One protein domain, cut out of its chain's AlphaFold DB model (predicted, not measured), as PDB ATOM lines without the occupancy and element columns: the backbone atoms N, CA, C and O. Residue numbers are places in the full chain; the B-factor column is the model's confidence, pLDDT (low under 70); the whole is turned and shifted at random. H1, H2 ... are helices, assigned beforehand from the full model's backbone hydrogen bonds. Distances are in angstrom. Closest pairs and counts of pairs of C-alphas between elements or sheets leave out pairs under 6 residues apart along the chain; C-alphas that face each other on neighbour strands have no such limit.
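This is residues 11 to 65 of the 67 residues of an uncharacterized protein of Desulfuromonas sp. SDB (UniProt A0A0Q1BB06). The chain makes a loose, open horseshoe of four short helices around an empty middle: H1 packs crosswise on the start of H2, H3 lies at the bend, and H4 ends the other limb. The printed part has 55 residues with four named helices, H1 to H4 in order, and no named strand; the class is all helix. It is only just loose, close to extended, with a radius of gyration of the C-alphas of 14.9 A and spans of 36 by 32 by 22 A.

H1, residues 11 to 17, and H2, residues 21 to 30, touch, with the C-alphas of Ala 14 and Arg 21 closest at 5.2 A. Their lines are about perpendicular, at 90 degrees. H3, residues 35 to 44, is apart from H1 and H2. H4, residues 55 to 64, is apart from H1, H2 and H3. Every O i to N i+4 pair is within hydrogen-bond range in H1, H2 and H3, and 5 of 6 are in H4.

H1 begins at C-alpha 11 (126.472, 83.502, 78.251) and is 9.9 A long. H2 measures 14.5 A, H3 14.6 A and H4 14.7 A, ending at C-alpha 64 (137.108, 113.802, 72.313).

The farthest C-alphas, of Lys 16 and Ser 65, are 38.8 A apart. The printed part has no cut and no long link. Residues 47 to 51 and 64 to 65 have pLDDT under 70.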
ATOM      1  N   ALA A  11     125.268  83.702  77.442       95.75
ATOM      2  CA  ALA A  11     126.472  83.502  78.251       95.75
ATOM      3  C   ALA A  11     127.034  82.081  78.087       95.75
ATOM      4  O   ALA A  11     128.247  81.910  77.990       95.75
ATOM      5  N   ASP A  12     126.161  81.075  77.996       96.81
ATOM      6  CA  ASP A  12     126.563  79.712  77.634       96.81
ATOM      7  C   ASP A  12     127.143  79.657  76.218       96.81
ATOM      8  O   ASP A  12     128.173  79.020  76.002       96.81
ATOM      9  N   LEU A  13     126.532  80.374  75.268       96.38
ATOM     10  CA  LEU A  13     127.049  80.481  73.904       96.38
ATOM     11  C   LEU A  13     128.451  81.108  73.873       96.38
ATOM     12  O   LEU A  13     129.341  80.587  73.207       96.38
ATOM     13  N   ALA A  14     128.664  82.187  74.634       97.19
ATOM     14  CA  ALA A  14     129.954  82.865  74.751       97.19
ATOM     15  C   ALA A  14     131.053  81.931  75.279       97.19
ATOM     16  O   ALA A  14     132.113  81.824  74.666       97.19
ATOM     17  N   ARG A  15     130.769  81.195  76.366       97.19
ATOM     18  CA  ARG A  15     131.689  80.190  76.924       97.19
ATOM     19  C   ARG A  15     132.014  79.089  75.921       97.19
ATOM     20  O   ARG A  15     133.181  78.762  75.751       97.19
ATOM     21  N   LYS A  16     130.999  78.548  75.242       96.19
ATOM     22  CA  LYS A  16     131.172  77.470  74.257       96.19
ATOM     23  C   LYS A  16     132.024  77.902  73.059       96.19
ATOM     24  O   LYS A  16     132.767  77.087  72.530       96.19
ATOM     25  N   LEU A  17     131.905  79.161  72.634       95.31
ATOM     26  CA  LEU A  17     132.622  79.711  71.479       95.31
ATOM     27  C   LEU A  17     133.958  80.387  71.836       95.31
ATOM     28  O   LEU A  17     134.659  80.833  70.934       95.31
ATOM     29  N   GLY A  18     134.305  80.506  73.122       96.19
ATOM     30  CA  GLY A  18     135.551  81.146  73.555       96.19
ATOM     31  C   GLY A  18     135.621  82.655  73.277       96.19
ATOM     32  O   GLY A  18     136.711  83.202  73.134       96.19
ATOM     33  N   ILE A  19     134.479  83.344  73.191       94.94
ATOM     34  CA  ILE A  19     134.404  84.792  72.930       94.94
ATOM     35  C   ILE A  19     133.656  85.525  74.043       94.94
ATOM     36  O   ILE A  19     132.937  84.927  74.840       94.94
ATOM     37  N   SER A  20     133.800  86.851  74.105       96.00
ATOM     38  CA  SER A  20     133.109  87.644  75.124       96.00
ATOM     39  C   SER A  20     131.592  87.651  74.914       96.00
ATOM     40  O   SER A  20     131.090  87.641  73.785       96.00
ATOM     41  N   ARG A  21     130.836  87.754  76.014       95.69
ATOM     42  CA  ARG A  21     129.372  87.904  75.962       95.69
ATOM     43  C   ARG A  21     128.953  89.117  75.127       95.69
ATOM     44  O   ARG A  21     128.024  89.014  74.338       95.69
ATOM     45  N   ALA A  22     129.675  90.233  75.250       93.50
ATOM     46  CA  ALA A  22     129.423  91.433  74.455       93.50
ATOM     47  C   ALA A  22     129.546  91.169  72.944       93.50
ATOM     48  O   ALA A  22     128.724  91.650  72.167       93.50
ATOM     49  N   ARG A  23     130.529  90.358  72.525       94.00
ATOM     50  CA  ARG A  23     130.705  89.975  71.120       94.00
ATOM     51  C   ARG A  23     129.556  89.105  70.618       94.00
ATOM     52  O   ARG A  23     129.074  89.342  69.514       94.00
ATOM     53  N   VAL A  24     129.089  88.153  71.429       95.75
ATOM     54  CA  VAL A  24     127.897  87.348  71.111       95.75
ATOM     55  C   VAL A  24     126.680  88.245  70.914       95.75
ATOM     56  O   VAL A  24     126.008  88.142  69.893       95.75
ATOM     57  N   THR A  25     126.417  89.154  71.852       94.69
ATOM     58  CA  THR A  25     125.276  90.073  71.763       94.69
ATOM     59  C   THR A  25     125.356  90.958  70.519       94.69
ATOM     60  O   THR A  25     124.359  91.089  69.818       94.69
ATOM     61  N   GLN A  26     126.532  91.510  70.195       94.19
ATOM     62  CA  GLN A  26     126.718  92.291  68.967       94.19
ATOM     63  C   GLN A  26     126.342  91.492  67.718       94.19
ATOM     64  O   GLN A  26     125.558  91.976  66.910       94.19
ATOM     65  N   ILE A  27     126.858  90.269  67.577       94.12
ATOM     66  CA  ILE A  27     126.577  89.425  66.407       94.12
ATOM     67  C   ILE A  27     125.086  89.082  66.333       94.12
ATOM     68  O   ILE A  27     124.482  89.224  65.276       94.12
ATOM     69  N   LEU A  28     124.468  88.687  67.450       93.56
ATOM     70  CA  LEU A  28     123.039  88.366  67.478       93.56
ATOM     71  C   LEU A  28     122.156  89.568  67.133       93.56
ATOM     72  O   LEU A  28     121.102  89.384  66.538       93.56
ATOM     73  N   ASN A  29     122.570  90.784  67.488       93.06
ATOM     74  CA  ASN A  29     121.842  91.993  67.110       93.06
ATOM     75  C   ASN A  29     121.972  92.296  65.612       93.06
ATOM     76  O   ASN A  29     121.000  92.749  65.020       93.06
ATOM     77  N   LEU A  30     123.121  92.002  64.988       92.00
ATOM     78  CA  LEU A  30     123.277  92.140  63.534       92.00
ATOM     79  C   LEU A  30     122.315  91.222  62.770       92.00
ATOM     80  O   LEU A  30     121.749  91.634  61.766       92.00
ATOM     81  N   LEU A  31     122.063  90.014  63.281       91.38
ATOM     82  CA  LEU A  31     121.091  89.081  62.690       91.38
ATOM     83  C   LEU A  31     119.631  89.552  62.806       91.38
ATOM     84  O   LEU A  31     118.755  88.968  62.179       91.38
ATOM     85  N   LYS A  32     119.364  90.571  63.628       92.19
ATOM     86  CA  LYS A  32     118.036  91.169  63.825       92.19
ATOM     87  C   LYS A  32     117.879  92.504  63.101       92.19
ATOM     88  O   LYS A  32     116.889  93.193  63.336       92.19
ATOM     89  N   LEU A  33     118.867  92.909  62.302       93.62
ATOM     90  CA  LEU A  33     118.759  94.129  61.515       93.62
ATOM     91  C   LEU A  33     117.606  94.014  60.523       93.62
ATOM     92  O   LEU A  33     117.351  92.946  59.967       93.62
ATOM     93  N   ASP A  34     116.932  95.138  60.310       95.69
ATOM     94  CA  ASP A  34     115.905  95.239  59.286       95.69
ATOM     95  C   ASP A  34     116.533  94.972  57.900       95.69
ATOM     96  O   ASP A  34     117.591  95.543  57.599       95.69
ATOM     97  N   PRO A  35     115.923  94.125  57.052       93.75
ATOM     98  CA  PRO A  35     116.447  93.835  55.720       93.75
ATOM     99  C   PRO A  35     116.686  95.081  54.859       93.75
ATOM    100  O   PRO A  35     117.645  95.106  54.089       93.75
ATOM    101  N   LEU A  36     115.873  96.132  55.007       95.38
ATOM    102  CA  LEU A  36     116.056  97.397  54.297       95.38
ATOM    103  C   LEU A  36     117.356  98.087  54.723       95.38
ATOM    104  O   LEU A  36     118.092  98.583  53.876       95.38
ATOM    105  N   ILE A  37     117.685  98.070  56.019       92.81
ATOM    106  CA  ILE A  37     118.954  98.622  56.521       92.81
ATOM    107  C   ILE A  37     120.135  97.857  55.918       92.81
ATOM    108  O   ILE A  37     121.122  98.476  55.528       92.81
ATOM    109  N   ILE A  38     120.040  96.528  55.822       91.56
ATOM    110  CA  ILE A  38     121.094  95.707  55.209       91.56
ATOM    111  C   ILE A  38     121.280  96.097  53.739       91.56
ATOM    112  O   ILE A  38     122.406  96.361  53.330       91.56
ATOM    113  N   GLN A  39     120.190  96.221  52.975       92.69
ATOM    114  CA  GLN A  39     120.249  96.626  51.568       92.69
ATOM    115  C   GLN A  39     120.875  98.010  51.374       92.69
ATOM    116  O   GLN A  39     121.693  98.192  50.476       92.69
ATOM    117  N   GLU A  40     120.523  98.991  52.207       91.69
ATOM    118  CA  GLU A  40     121.136 100.321  52.131       91.69
ATOM    119  C   GLU A  40     122.628 100.282  52.494       91.69
ATOM    120  O   GLU A  40     123.438 100.912  51.816       91.69
ATOM    121  N   LEU A  41     123.026  99.500  53.503       87.25
ATOM    122  CA  LEU A  41     124.438  99.318  53.854       87.25
ATOM    123  C   LEU A  41     125.234  98.617  52.745       87.25
ATOM    124  O   LEU A  41     126.382  98.979  52.503       87.25
ATOM    125  N   GLU A  42     124.645  97.641  52.056       89.06
ATOM    126  CA  GLU A  42     125.279  96.960  50.922       89.06
ATOM    127  C   GLU A  42     125.489  97.905  49.731       89.06
ATOM    128  O   GLU A  42     126.541  97.856  49.095       89.06
ATOM    129  N   LYS A  43     124.538  98.814  49.466       90.25
ATOM    130  CA  LYS A  43     124.656  99.834  48.405       90.25
ATOM    131  C   LYS A  43     125.789 100.828  48.645       90.25
ATOM    132  O   LYS A  43     126.352 101.333  47.677       90.25
ATOM    133  N   ILE A  44     126.115 101.115  49.906       85.94
ATOM    134  CA  ILE A  44     127.251 101.980  50.257       85.94
ATOM    135  C   ILE A  44     128.568 101.369  49.748       85.94
ATOM    136  O   ILE A  44     129.472 102.110  49.364       85.94
ATOM    137  N   GLY A  45     128.664 100.034  49.697       76.69
ATOM    138  CA  GLY A  45     129.879  99.325  49.302       76.69
ATOM    139  C   GLY A  45     131.047  99.573  50.261       76.69
ATOM    140  O   GLY A  45     130.884 100.136  51.348       76.69
ATOM    141  N   ASP A  46     132.251  99.151  49.872       73.38
ATOM    142  CA  ASP A  46     133.460  99.569  50.585       73.38
ATOM    143  C   ASP A  46     133.924 100.913  50.019       73.38
ATOM    144  O   ASP A  46     134.637 100.976  49.022       73.38
ATOM    145  N   LEU A  47     133.485 102.008  50.644       67.81
ATOM    146  CA  LEU A  47     133.892 103.365  50.259       67.81
ATOM    147  C   LEU A  47     135.401 103.610  50.430       67.81
ATOM    148  O   LEU A  47     135.898 104.667  50.042       67.81
ATOM    149  N   MET A  48     136.127 102.684  51.062       67.31
ATOM    150  CA  MET A  48     137.513 102.872  51.449       67.31
ATOM    151  C   MET A  48     138.355 101.674  51.000       67.31
ATOM    152  O   MET A  48     138.381 100.655  51.681       67.31
ATOM    153  N   ASP A  49     139.175 101.846  49.955       68.00
ATOM    154  CA  ASP A  49     140.154 100.845  49.457       68.00
ATOM    155  C   ASP A  49     141.075 100.258  50.547       68.00
ATOM    156  O   ASP A  49     141.737  99.235  50.377       68.00
ATOM    157  N   ARG A  50     141.152 100.934  51.696       67.25
ATOM    158  CA  ARG A  50     141.778 100.449  52.919       67.25
ATOM    159  C   ARG A  50     141.023 100.979  54.130       67.25
ATOM    160  O   ARG A  50     140.643 102.148  54.177       67.25
ATOM    161  N   ARG A  51     140.909 100.168  55.182       69.12
ATOM    162  CA  ARG A  51     140.312 100.579  56.463       69.12
ATOM    163  C   ARG A  51     141.198 101.626  57.169       69.12
ATOM    164  O   ARG A  51     142.023 101.279  58.009       69.12
ATOM    165  N   ILE A  52     141.029 102.911  56.833       73.75
ATOM    166  CA  ILE A  52     141.815 104.043  57.381       73.75
ATOM    167  C   ILE A  52     141.566 104.222  58.888       73.75
ATOM    168  O   ILE A  52     142.467 104.580  59.653       73.75
ATOM    169  N   VAL A  53     140.340 103.944  59.333       77.50
ATOM    170  CA  VAL A  53     139.923 104.081  60.728       77.50
ATOM    171  C   VAL A  53     139.167 102.826  61.139       77.50
ATOM    172  O   VAL A  53     138.180 102.438  60.521       77.50
ATOM    173  N   THR A  54     139.640 102.157  62.190       80.50
ATOM    174  CA  THR A  54     138.857 101.093  62.820       80.50
ATOM    175  C   THR A  54     137.743 101.715  63.644       80.50
ATOM    176  O   THR A  54     137.910 102.780  64.234       80.50
ATOM    177  N   GLU A  55     136.627 101.010  63.771       80.19
ATOM    178  CA  GLU A  55     135.513 101.437  64.617       80.19
ATOM    179  C   GLU A  55     135.966 101.745  66.067       80.19
ATOM    180  O   GLU A  55     135.540 102.730  66.670       80.19
ATOM    181  N   ARG A  56     136.947 100.996  66.594       77.00
ATOM    182  CA  ARG A  56     137.574 101.280  67.896       77.00
ATOM    183  C   ARG A  56     138.264 102.648  67.929       77.00
ATOM    184  O   ARG A  56     138.125 103.361  68.921       77.00
ATOM    185  N   LYS A  57     139.004 103.007  66.876       82.81
ATOM    186  CA  LYS A  57     139.673 104.311  66.744       82.81
ATOM    187  C   LYS A  57     138.642 105.436  66.594       82.81
ATOM    188  O   LYS A  57     138.754 106.440  67.289       82.81
ATOM    189  N   MET A  58     137.596 105.222  65.792       81.44
ATOM    190  CA  MET A  58     136.482 106.164  65.619       81.44
ATOM    191  C   MET A  58     135.777 106.474  66.947       81.44
ATOM    192  O   MET A  58     135.577 107.641  67.276       81.44
ATOM    193  N   ARG A  59     135.483 105.452  67.766       78.94
ATOM    194  CA  ARG A  59     134.908 105.652  69.109       78.94
ATOM    195  C   ARG A  59     135.775 106.517  70.016       78.94
ATOM    196  O   ARG A  59     135.233 107.257  70.830       78.94
ATOM    197  N   GLY A  60     137.097 106.407  69.909       86.31
ATOM    198  CA  GLY A  60     138.021 107.277  70.638       86.31
ATOM    199  C   GLY A  60     137.932 108.728  70.164       86.31
ATOM    200  O   GLY A  60     137.855 109.631  70.987       86.31
ATOM    201  N   MET A  61     137.867 108.944  68.849       86.12
ATOM    202  CA  MET A  61     137.773 110.282  68.254       86.12
ATOM    203  C   MET A  61     136.477 110.999  68.655       86.12
ATOM    204  O   MET A  61     136.544 112.134  69.110       86.12
ATOM    205  N   MET A  62     135.323 110.322  68.583       80.94
ATOM    206  CA  MET A  62     134.015 110.917  68.913       80.94
ATOM    207  C   MET A  62     133.865 111.314  70.389       80.94
ATOM    208  O   MET A  62     133.140 112.258  70.704       80.94
ATOM    209  N   LYS A  63     134.548 110.613  71.302       71.94
ATOM    210  CA  LYS A  63     134.564 110.965  72.732       71.94
ATOM    211  C   LYS A  63     135.308 112.269  73.007       71.94
ATOM    212  O   LYS A  63     134.947 112.975  73.939       71.94
ATOM    213  N   ASN A  64     136.303 112.590  72.182       59.62
ATOM    214  CA  ASN A  64     137.108 113.802  72.313       59.62
ATOM    215  C   ASN A  64     136.495 115.001  71.567       59.62
ATOM    216  O   ASN A  64     136.990 116.108  71.704       59.62
ATOM    217  N   SER A  65     135.442 114.793  70.768       57.44
ATOM    218  CA  SER A  65     134.761 115.855  70.007       57.44
ATOM    219  C   SER A  65     133.738 116.656  70.826       57.44
ATOM    220  O   SER A  65     133.116 117.562  70.287       57.44
TER     221      SER A  65